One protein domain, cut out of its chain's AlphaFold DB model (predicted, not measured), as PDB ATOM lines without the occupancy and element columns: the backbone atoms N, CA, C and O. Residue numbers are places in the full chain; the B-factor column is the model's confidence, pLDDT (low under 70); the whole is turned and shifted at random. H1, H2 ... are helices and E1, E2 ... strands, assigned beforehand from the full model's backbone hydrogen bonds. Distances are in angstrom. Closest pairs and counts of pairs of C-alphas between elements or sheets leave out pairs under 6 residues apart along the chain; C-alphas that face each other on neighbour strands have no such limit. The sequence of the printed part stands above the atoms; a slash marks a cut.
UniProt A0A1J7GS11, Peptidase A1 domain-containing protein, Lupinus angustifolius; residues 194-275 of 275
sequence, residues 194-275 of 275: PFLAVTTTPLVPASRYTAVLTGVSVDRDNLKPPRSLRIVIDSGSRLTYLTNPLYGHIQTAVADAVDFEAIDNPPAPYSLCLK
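Overview. This is residues 194 to 275 of the 275 residues of the protein "Peptidase A1 domain-containing protein" of Lupinus angustifolius (UniProt A0A1J7GS11). There is little regular structure: helix H1 packs over one face of the small hairpin E2 E3, strand pair E1 E4 lies farther along the long axis, and long loops make up much of the rest. Residues 194 to 200 stick out. The 82 printed residues hold E1, E2, E3, E4 and H1 in that order; the class is mixed, with only 25 residues in named elements. The whole is loose, radius of gyration of the C-alphas 15.6 A, spanning 45 by 29 by 27 A.

Arrangement. E1, residues 210 to 213, and E4, residues 229 to 232, are antiparallel at 142 degrees; N 213 and O 229 are 2.8 A apart. E1 runs on into E2, residues 216 to 218, at 52 degrees. E2 and E3, residues 221 to 223, form an antiparallel hairpin; N 216 and O 223 are 2.8 A apart. The closest C-alphas of E2 and H1, residues 246 to 256, are those of Val 218 and Ala 253, 6.3 A apart. E1 and H1 are apart. In H1 every O i to N i+4 pair is within hydrogen-bond range.

Along the chain. E1 measures 9.6 A from C-alpha 210 at (520.583, 271.157, 678.046), E4 9.8 A, E2 6.6 A, E3 6.2 A, and H1 15.5 A to C-alpha 256 at (490.225, 272.149, 678.379).

Size, cuts and confidence. The C-alphas farthest apart, those of Pro 194 and Asp 264, are 49.1 A apart. The printed part has no cut; the link from E4 to H1 is long. No printed residue is under 70 in pLDDT.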
ATOM      1  N   PRO A 194     522.586 284.463 698.589       79.06
ATOM      2  CA  PRO A 194     522.138 283.219 699.228       79.06
ATOM      3  C   PRO A 194     520.731 283.269 699.841       79.06
ATOM      4  O   PRO A 194     520.124 282.232 700.072       79.06
ATOM      5  N   PHE A 195     520.223 284.469 700.133       82.38
ATOM      6  CA  PHE A 195     518.894 284.677 700.710       82.38
ATOM      7  C   PHE A 195     517.759 284.644 699.677       82.38
ATOM      8  O   PHE A 195     516.592 284.623 700.065       82.38
ATOM      9  N   LEU A 196     518.065 284.669 698.377       84.00
ATOM     10  CA  LEU A 196     517.056 284.476 697.342       84.00
ATOM     11  C   LEU A 196     516.857 282.977 697.121       84.00
ATOM     12  O   LEU A 196     517.797 282.257 696.790       84.00
ATOM     13  N   ALA A 197     515.620 282.513 697.291       84.06
ATOM     14  CA  ALA A 197     515.257 281.140 696.984       84.06
ATOM     15  C   ALA A 197     515.388 280.906 695.472       84.06
ATOM     16  O   ALA A 197     514.658 281.499 694.677       84.06
ATOM     17  N   VAL A 198     516.323 280.041 695.082       87.62
ATOM     18  CA  VAL A 198     516.503 279.597 693.699       87.62
ATOM     19  C   VAL A 198     516.329 278.094 693.608       87.62
ATOM     20  O   VAL A 198     516.876 277.338 694.409       87.62
ATOM     21  N   THR A 199     515.587 277.663 692.597       91.81
ATOM     22  CA  THR A 199     515.501 276.251 692.233       91.81
ATOM     23  C   THR A 199     516.590 275.951 691.221       91.81
ATOM     24  O   THR A 199     516.751 276.675 690.238       91.81
ATOM     25  N   THR A 200     517.335 274.875 691.446       91.81
ATOM     26  CA  THR A 200     518.375 274.414 690.529       91.81
ATOM     27  C   THR A 200     517.962 273.100 689.880       91.81
ATOM     28  O   THR A 200     517.247 272.288 690.465       91.81
ATOM     29  N   THR A 201     518.409 272.894 688.645       95.00
ATOM     30  CA  THR A 201     518.279 271.620 687.937       95.00
ATOM     31  C   THR A 201     519.628 271.269 687.310       95.00
ATOM     32  O   THR A 201     520.303 272.173 686.808       95.00
ATOM     33  N   PRO A 202     520.075 270.002 687.358       96.38
ATOM     34  CA  PRO A 202     521.318 269.606 686.712       96.38
ATOM     35  C   PRO A 202     521.257 269.820 685.197       96.38
ATOM     36  O   PRO A 202     520.300 269.416 684.532       96.38
ATOM     37  N   LEU A 203     522.320 270.404 684.646       95.69
ATOM     38  CA  LEU A 203     522.524 270.460 683.205       95.69
ATOM     39  C   LEU A 203     523.148 269.153 682.718       95.69
ATOM     40  O   LEU A 203     524.044 268.594 683.350       95.69
ATOM     41  N   VAL A 204     522.688 268.676 681.567       95.75
ATOM     42  CA  VAL A 204     523.293 267.538 680.880       95.75
ATOM     43  C   VAL A 204     524.517 268.029 680.108       95.75
ATOM     44  O   VAL A 204     524.378 268.991 679.349       95.75
ATOM     45  N   PRO A 205     525.684 267.363 680.219       93.12
ATOM     46  CA  PRO A 205     526.848 267.694 679.408       93.12
ATOM     47  C   PRO A 205     526.506 267.684 677.912       93.12
ATOM     48  O   PRO A 205     526.063 266.673 677.354       93.12
ATOM     49  N   ALA A 206     526.654 268.850 677.296       88.50
ATOM     50  CA  ALA A 206     526.403 269.148 675.895       88.50
ATOM     51  C   ALA A 206     527.032 270.514 675.587       88.50
ATOM     52  O   ALA A 206     527.383 271.252 676.506       88.50
ATOM     53  N   SER A 207     527.162 270.853 674.305       82.75
ATOM     54  CA  SER A 207     527.650 272.176 673.912       82.75
ATOM     55  C   SER A 207     526.596 273.263 674.191       82.75
ATOM     56  O   SER A 207     526.907 274.300 674.753       82.75
ATOM     57  N   ARG A 208     525.309 272.969 673.966       90.31
ATOM     58  CA  ARG A 208     524.176 273.840 674.334       90.31
ATOM     59  C   ARG A 208     523.689 273.552 675.755       90.31
ATOM     60  O   ARG A 208     523.677 272.390 676.177       90.31
ATOM     61  N   TYR A 209     523.188 274.566 676.464       95.12
ATOM     62  CA  TYR A 209     522.601 274.377 677.796       95.12
ATOM     63  C   TYR A 209     521.382 273.463 677.738       95.12
ATOM     64  O   TYR A 209     520.305 273.854 677.291       95.12
ATOM     65  N   THR A 210     521.573 272.222 678.182       96.25
ATOM     66  CA  THR A 210     520.583 271.157 678.046       96.25
ATOM     67  C   THR A 210     520.091 270.715 679.414       96.25
ATOM     68  O   THR A 210     520.897 270.380 680.277       96.25
ATOM     69  N   ALA A 211     518.777 270.641 679.598       96.56
ATOM     70  CA  ALA A 211     518.143 270.075 680.786       96.56
ATOM     71  C   ALA A 211     517.277 268.861 680.415       96.56
ATOM     72  O   ALA A 211     517.014 268.594 679.239       96.56
ATOM     73  N   VAL A 212     516.837 268.112 681.426       97.19
ATOM     74  CA  VAL A 212     515.923 266.977 681.250       97.19
ATOM     75  C   VAL A 212     514.507 267.400 681.631       97.19
ATOM     76  O   VAL A 212     514.247 267.747 682.779       97.19
ATOM     77  N   LEU A 213     513.584 267.331 680.673       95.94
ATOM     78  CA  LEU A 213     512.155 267.536 680.882       95.94
ATOM     79  C   LEU A 213     511.475 266.193 681.165       95.94
ATOM     80  O   LEU A 213     511.470 265.289 680.325       95.94
ATOM     81  N   THR A 214     510.881 266.065 682.349       95.62
ATOM     82  CA  THR A 214     510.203 264.836 682.796       95.62
ATOM     83  C   THR A 214     508.687 264.878 682.634       95.62
ATOM     84  O   THR A 214     508.041 263.835 682.692       95.62
ATOM     85  N   GLY A 215     508.114 266.063 682.446       94.50
ATOM     86  CA  GLY A 215     506.683 266.277 682.283       94.50
ATOM     87  C   GLY A 215     506.343 267.762 682.285       94.50
ATOM     88  O   GLY A 215     507.185 268.592 682.628       94.50
ATOM     89  N   VAL A 216     505.118 268.072 681.886       95.88
ATOM     90  CA  VAL A 216     504.543 269.417 681.867       95.88
ATOM     91  C   VAL A 216     503.223 269.363 682.617       95.88
ATOM     92  O   VAL A 216     502.404 268.483 682.358       95.88
ATOM     93  N   SER A 217     503.020 270.290 683.546       96.19
ATOM     94  CA  SER A 217     501.747 270.422 684.252       96.19
ATOM     95  C   SER A 217     500.913 271.535 683.633       96.19
ATOM     96  O   SER A 217     501.429 272.630 683.407       96.19
ATOM     97  N   VAL A 218     499.643 271.245 683.364       96.62
ATOM     98  CA  VAL A 218     498.643 272.199 682.870       96.62
ATOM     99  C   VAL A 218     497.421 272.063 683.771       96.62
ATOM    100  O   VAL A 218     496.810 271.001 683.808       96.62
ATOM    101  N   ASP A 219     497.115 273.102 684.551       94.06
ATOM    102  CA  ASP A 219     496.151 273.034 685.662       94.06
ATOM    103  C   ASP A 219     496.381 271.795 686.557       94.06
ATOM    104  O   ASP A 219     497.428 271.686 687.205       94.06
ATOM    105  N   ARG A 220     495.434 270.848 686.589       91.81
ATOM    106  CA  ARG A 220     495.513 269.609 687.379       91.81
ATOM    107  C   ARG A 220     496.180 268.456 686.633       91.81
ATOM    108  O   ARG A 220     496.544 267.463 687.268       91.81
ATOM    109  N   ASP A 221     496.368 268.584 685.325       94.12
ATOM    110  CA  ASP A 221     496.929 267.529 684.497       94.12
ATOM    111  C   ASP A 221     498.454 267.526 684.545       94.12
ATOM    112  O   ASP A 221     499.124 268.560 684.528       94.12
ATOM    113  N   ASN A 222     499.025 266.322 684.585       95.38
ATOM    114  CA  ASN A 222     500.466 266.103 684.526       95.38
ATOM    115  C   ASN A 222     500.804 265.271 683.287       95.38
ATOM    116  O   ASN A 222     500.731 264.040 683.292       95.38
ATOM    117  N   LEU A 223     501.177 265.971 682.222       95.19
ATOM    118  CA  LEU A 223     501.464 265.414 680.912       95.19
ATOM    119  C   LEU A 223     502.917 264.950 680.864       95.19
ATOM    120  O   LEU A 223     503.853 265.753 680.845       95.19
ATOM    121  N   LYS A 224     503.124 263.634 680.824       93.62
ATOM    122  CA  LYS A 224     504.464 263.040 680.777       93.62
ATOM    123  C   LYS A 224     504.773 262.507 679.379       93.62
ATOM    124  O   LYS A 224     503.968 261.751 678.833       93.62
ATOM    125  N   PRO A 225     505.929 262.854 678.789       92.25
ATOM    126  CA  PRO A 225     506.366 262.212 677.559       92.25
ATOM    127  C   PRO A 225     506.681 260.722 677.816       92.25
ATOM    128  O   PRO A 225     507.067 260.370 678.934       92.25
ATOM    129  N   PRO A 226     506.590 259.835 676.801       91.31
ATOM    130  CA  PRO A 226     506.888 258.404 676.962       91.31
ATOM    131  C   PRO A 226     508.300 258.120 677.493       91.31
ATOM    132  O   PRO A 226     508.554 257.096 678.122       91.31
ATOM    133  N   ARG A 227     509.233 259.033 677.213       92.69
ATOM    134  CA  ARG A 227     510.587 259.082 677.767       92.69
ATOM    135  C   ARG A 227     510.917 260.532 678.087       92.69
ATOM    136  O   ARG A 227     510.445 261.425 677.386       92.69
ATOM    137  N   SER A 228     511.744 260.762 679.104       93.88
ATOM    138  CA  SER A 228     512.231 262.105 679.419       93.88
ATOM    139  C   SER A 228     512.915 262.730 678.204       93.88
ATOM    140  O   SER A 228     513.664 262.063 677.486       93.88
ATOM    141  N   LEU A 229     512.645 264.010 677.976       94.25
ATOM    142  CA  LEU A 229     513.143 264.740 676.817       94.25
ATOM    143  C   LEU A 229     514.359 265.570 677.210       94.25
ATOM    144  O   LEU A 229     514.421 266.114 678.309       94.25
ATOM    145  N   ARG A 230     515.320 265.697 676.297       94.94
ATOM    146  CA  ARG A 230     516.396 266.681 676.424       94.94
ATOM    147  C   ARG A 230     515.896 267.987 675.823       94.94
ATOM    148  O   ARG A 230     515.531 268.007 674.652       94.94
ATOM    149  N   ILE A 231     515.870 269.044 676.623       95.12
ATOM    150  CA  ILE A 231     515.448 270.378 676.195       95.12
ATOM    151  C   ILE A 231     516.641 271.319 676.200       95.12
ATOM    152  O   ILE A 231     517.508 271.205 677.065       95.12
ATOM    153  N   VAL A 232     516.682 272.232 675.236       94.56
ATOM    154  CA  VAL A 232     517.716 273.262 675.147       94.56
ATOM    155  C   VAL A 232     517.149 274.578 675.662       94.56
ATOM    156  O   VAL A 232     516.030 274.947 675.312       94.56
ATOM    157  N   ILE A 233     517.923 275.268 676.494       94.81
ATOM    158  CA  ILE A 233     517.652 276.643 676.906       94.81
ATOM    159  C   ILE A 233     518.255 277.553 675.836       94.81
ATOM    160  O   ILE A 233     519.465 277.528 675.620       94.81
ATOM    161  N   ASP A 234     517.395 278.297 675.146       92.56
ATOM    162  CA  ASP A 234     517.741 279.057 673.947       92.56
ATOM    163  C   ASP A 234     517.108 280.455 674.014       92.56
ATOM    164  O   ASP A 234     515.887 280.595 674.071       92.56
ATOM    165  N   SER A 235     517.950 281.486 674.046       91.38
ATOM    166  CA  SER A 235     517.547 282.897 674.080       91.38
ATOM    167  C   SER A 235     517.458 283.531 672.691       91.38
ATOM    168  O   SER A 235     516.970 284.654 672.587       91.38
ATOM    169  N   GLY A 236     517.916 282.836 671.644       83.81
ATOM    170  CA  GLY A 236     517.774 283.230 670.241       83.81
ATOM    171  C   GLY A 236     516.466 282.754 669.599       83.81
ATOM    172  O   GLY A 236     516.247 282.972 668.410       83.81
ATOM    173  N   SER A 237     515.589 282.097 670.363       83.38
ATOM    174  CA  SER A 237     514.293 281.598 669.898       83.38
ATOM    175  C   SER A 237     513.129 282.333 670.569       83.38
ATOM    176  O   SER A 237     512.995 282.321 671.790       83.38
ATOM    177  N   ARG A 238     512.219 282.910 669.769       83.56
ATOM    178  CA  ARG A 238     511.018 283.602 670.280       83.56
ATOM    179  C   ARG A 238     510.066 282.698 671.059       83.56
ATOM    180  O   ARG A 238     509.447 283.130 672.029       83.56
ATOM    181  N   LEU A 239     509.840 281.497 670.535       88.00
ATOM    182  CA  LEU A 239     508.817 280.568 671.004       88.00
ATOM    183  C   LEU A 239     509.473 279.344 671.632       88.00
ATOM    184  O   LEU A 239     510.572 278.942 671.256       88.00
ATOM    185  N   THR A 240     508.762 278.716 672.565       91.81
ATOM    186  CA  THR A 240     509.130 277.381 673.039       91.81
ATOM    187  C   THR A 240     508.666 276.348 672.020       91.81
ATOM    188  O   THR A 240     507.472 276.245 671.738       91.81
ATOM    189  N   TYR A 241     509.603 275.566 671.492       90.31
ATOM    190  CA  TYR A 241     509.317 274.484 670.556       90.31
ATOM    191  C   TYR A 241     509.296 273.147 671.293       90.31
ATOM    192  O   TYR A 241     510.248 272.788 671.985       90.31
ATOM    193  N   LEU A 242     508.210 272.397 671.127       90.62
ATOM    194  CA  LEU A 242     508.033 271.076 671.718       90.62
ATOM    195  C   LEU A 242     507.783 270.051 670.616       90.62
ATOM    196  O   LEU A 242     507.122 270.329 669.619       90.62
ATOM    197  N   THR A 243     508.315 268.846 670.797       87.31
ATOM    198  CA  THR A 243     508.110 267.750 669.848       87.31
ATOM    199  C   THR A 243     506.683 267.216 669.926       87.31
ATOM    200  O   THR A 243     506.145 267.017 671.021       87.31
ATOM    201  N   ASN A 244     506.109 266.854 668.781       83.06
ATOM    202  CA  ASN A 244     504.934 265.983 668.746       83.06
ATOM    203  C   ASN A 244     505.321 264.579 669.266       83.06
ATOM    204  O   ASN A 244     506.410 264.106 668.935       83.06
ATOM    205  N   PRO A 245     504.490 263.900 670.086       90.44
ATOM    206  CA  PRO A 245     503.094 264.220 670.419       90.44
ATOM    207  C   PRO A 245     502.882 265.108 671.663       90.44
ATOM    208  O   PRO A 245     501.753 265.523 671.906       90.44
ATOM    209  N   LEU A 246     503.922 265.416 672.452       92.44
ATOM    210  CA  LEU A 246     503.769 266.153 673.719       92.44
ATOM    211  C   LEU A 246     503.105 267.524 673.520       92.44
ATOM    212  O   LEU A 246     502.234 267.893 674.301       92.44
ATOM    213  N   TYR A 247     503.487 268.248 672.466       93.56
ATOM    214  CA  TYR A 247     502.878 269.535 672.136       93.56
ATOM    215  C   TYR A 247     501.357 269.435 671.935       93.56
ATOM    216  O   TYR A 247     500.621 270.219 672.522       93.56
ATOM    217  N   GLY A 248     500.884 268.426 671.194       93.19
ATOM    218  CA  GLY A 248     499.454 268.209 670.965       93.19
ATOM    219  C   GLY A 248     498.675 267.955 672.258       93.19
ATOM    220  O   GLY A 248     497.637 268.568 672.473       93.19
ATOM    221  N   HIS A 249     499.211 267.132 673.168       94.19
ATOM    222  CA  HIS A 249     498.577 266.913 674.477       94.19
ATOM    223  C   HIS A 249     498.519 268.192 675.321       94.19
ATOM    224  O   HIS A 249     497.532 268.422 676.012       94.19
ATOM    225  N   ILE A 250     499.557 269.032 675.255       95.19
ATOM    226  CA  ILE A 250     499.567 270.328 675.944       95.19
ATOM    227  C   ILE A 250     498.500 271.252 675.358       95.19
ATOM    228  O   ILE A 250     497.798 271.902 676.120       95.19
ATOM    229  N   GLN A 251     498.351 271.304 674.033       94.06
ATOM    230  CA  GLN A 251     497.312 272.123 673.405       94.06
ATOM    231  C   GLN A 251     495.910 271.713 673.863       94.06
ATOM    232  O   GLN A 251     495.127 272.585 674.224       94.06
ATOM    233  N   THR A 252     495.611 270.409 673.887       93.81
ATOM    234  CA  THR A 252     494.326 269.897 674.385       93.81
ATOM    235  C   THR A 252     494.112 270.276 675.846       93.81
ATOM    236  O   THR A 252     493.115 270.915 676.157       93.81
ATOM    237  N   ALA A 253     495.083 269.996 676.720       95.56
ATOM    238  CA  ALA A 253     494.957 270.321 678.139       95.56
ATOM    239  C   ALA A 253     494.800 271.831 678.395       95.56
ATOM    240  O   ALA A 253     494.080 272.231 679.300       95.56
ATOM    241  N   VAL A 254     495.454 272.690 677.600       95.62
ATOM    242  CA  VAL A 254     495.288 274.149 677.703       95.62
ATOM    243  C   VAL A 254     493.888 274.579 677.278       95.62
ATOM    244  O   VAL A 254     493.309 275.426 677.949       95.62
ATOM    245  N   ALA A 255     493.355 274.023 676.187       94.12
ATOM    246  CA  ALA A 255     492.000 274.324 675.731       94.12
ATOM    247  C   ALA A 255     490.943 273.858 676.746       94.12
ATOM    248  O   ALA A 255     489.998 274.591 677.005       94.12
ATOM    249  N   ASP A 256     491.140 272.694 677.368       93.44
ATOM    250  CA  ASP A 256     490.225 272.149 678.379       93.44
ATOM    251  C   ASP A 256     490.293 272.913 679.717       93.44
ATOM    252  O   ASP A 256     489.315 272.965 680.463       93.44
ATOM    253  N   ALA A 257     491.444 273.515 680.037       94.94
ATOM    254  CA  ALA A 257     491.666 274.237 681.291       94.94
ATOM    255  C   ALA A 257     491.077 275.660 681.315       94.94
ATOM    256  O   ALA A 257     491.112 276.317 682.360       94.94
ATOM    257  N   VAL A 258     490.580 276.172 680.186       93.81
ATOM    258  CA  VAL A 258     490.119 277.560 680.053       93.81
ATOM    259  C   VAL A 258     488.739 277.638 679.410       93.81
ATOM    260  O   VAL A 258     488.397 276.846 678.543       93.81
ATOM    261  N   ASP A 259     487.950 278.634 679.810       93.56
ATOM    262  CA  ASP A 259     486.604 278.874 679.274       93.56
ATOM    263  C   ASP A 259     486.656 279.866 678.102       93.56
ATOM    264  O   ASP A 259     486.156 280.987 678.180       93.56
ATOM    265  N   PHE A 260     487.366 279.481 677.038       94.44
ATOM    266  CA  PHE A 260     487.464 280.255 675.800       94.44
ATOM    267  C   PHE A 260     487.232 279.360 674.590       94.44
ATOM    268  O   PHE A 260     487.666 278.209 674.546       94.44
ATOM    269  N   GLU A 261     486.590 279.911 673.565       92.25
ATOM    270  CA  GLU A 261     486.355 279.171 672.331       92.25
ATOM    271  C   GLU A 261     487.633 279.126 671.488       92.25
ATOM    272  O   GLU A 261     488.314 280.137 671.292       92.25
ATOM    273  N   ALA A 262     487.938 277.956 670.924       93.12
ATOM    274  CA  ALA A 262     488.993 277.840 669.929       93.12
ATOM    275  C   ALA A 262     488.623 278.616 668.656       93.12
ATOM    276  O   ALA A 262     487.497 278.558 668.162       93.12
ATOM    277  N   ILE A 263     489.592 279.355 668.121       93.50
ATOM    278  CA  ILE A 263     489.458 280.062 666.849       93.50
ATOM    279  C   ILE A 263     489.671 279.071 665.701       93.50
ATOM    280  O   ILE A 263     490.710 278.409 665.635       93.50
ATOM    281  N   ASP A 264     488.727 279.030 664.760       90.62
ATOM    282  CA  ASP A 264     488.876 278.282 663.511       90.62
ATOM    283  C   ASP A 264     490.013 278.861 662.655       90.62
ATOM    284  O   ASP A 264     490.069 280.067 662.417       90.62
ATOM    285  N   ASN A 265     490.884 277.992 662.132       89.31
ATOM    286  CA  ASN A 265     492.034 278.363 661.293       89.31
ATOM    287  C   ASN A 265     492.938 279.431 661.949       89.31
ATOM    288  O   ASN A 265     493.039 280.554 661.440       89.31
ATOM    289  N   PRO A 266     493.605 279.103 663.074       90.75
ATOM    290  CA  PRO A 266     494.490 280.041 663.754       90.75
ATOM    291  C   PRO A 266     495.600 280.550 662.814       90.75
ATOM    292  O   PRO A 266     496.066 279.815 661.936       90.75
ATOM    293  N   PRO A 267     496.043 281.811 662.973       88.25
ATOM    294  CA  PRO A 267     497.091 282.370 662.131       88.25
ATOM    295  C   PRO A 267     498.413 281.629 662.344       88.25
ATOM    296  O   PRO A 267     498.849 281.411 663.475       88.25
ATOM    297  N   ALA A 268     499.100 281.301 661.250       83.25
ATOM    298  CA  ALA A 268     500.430 280.707 661.319       83.25
ATOM    299  C   ALA A 268     501.412 281.622 662.092       83.25
ATOM    300  O   ALA A 268     501.346 282.847 661.952       83.25
ATOM    301  N   PRO A 269     502.347 281.060 662.884       83.94
ATOM    302  CA  PRO A 269     502.647 279.632 663.046       83.94
ATOM    303  C   PRO A 269     501.836 278.934 664.157       83.94
ATOM    304  O   PRO A 269     502.186 277.825 664.553       83.94
ATOM    305  N   TYR A 270     500.800 279.571 664.708       87.38
ATOM    306  CA  TYR A 270     500.060 279.034 665.847       87.38
ATOM    307  C   TYR A 270     499.044 277.980 665.405       87.38
ATOM    308  O   TYR A 270     498.315 278.169 664.438       87.38
ATOM    309  N   SER A 271     498.968 276.879 666.151       89.06
ATOM    310  CA  SER A 271     497.993 275.798 665.937       89.06
ATOM    311  C   SER A 271     496.843 275.799 666.947       89.06
ATOM    312  O   SER A 271     495.934 274.987 666.822       89.06
ATOM    313  N   LEU A 272     496.872 276.680 667.951       91.88
ATOM    314  CA  LEU A 272     495.762 276.943 668.869       91.88
ATOM    315  C   LEU A 272     495.731 278.443 669.181       91.88
ATOM    316  O   LEU A 272     496.740 279.013 669.598       91.88
ATOM    317  N   CYS A 273     494.575 279.068 668.988       93.44
ATOM    318  CA  CYS A 273     494.267 280.414 669.461       93.44
ATOM    319  C   CYS A 273     492.874 280.387 670.091       93.44
ATOM    320  O   CYS A 273     492.009 279.644 669.631       93.44
ATOM    321  N   LEU A 274     492.681 281.183 671.135       93.31
ATOM    322  CA  LEU A 274     491.466 281.225 671.943       93.31
ATOM    323  C   LEU A 274     490.906 282.653 671.913       93.31
ATOM    324  O   LEU A 274     491.698 283.602 671.892       93.31
ATOM    325  N   LYS A 275     489.578 282.800 671.862       87.94
ATOM    326  CA  LYS A 275     488.865 284.091 671.843       87.94
ATOM    327  C   LYS A 275     487.946 284.243 673.048       87.94
ATOM    328  O   LYS A 275     487.334 283.223 673.437       87.94
TER     329      LYS A 275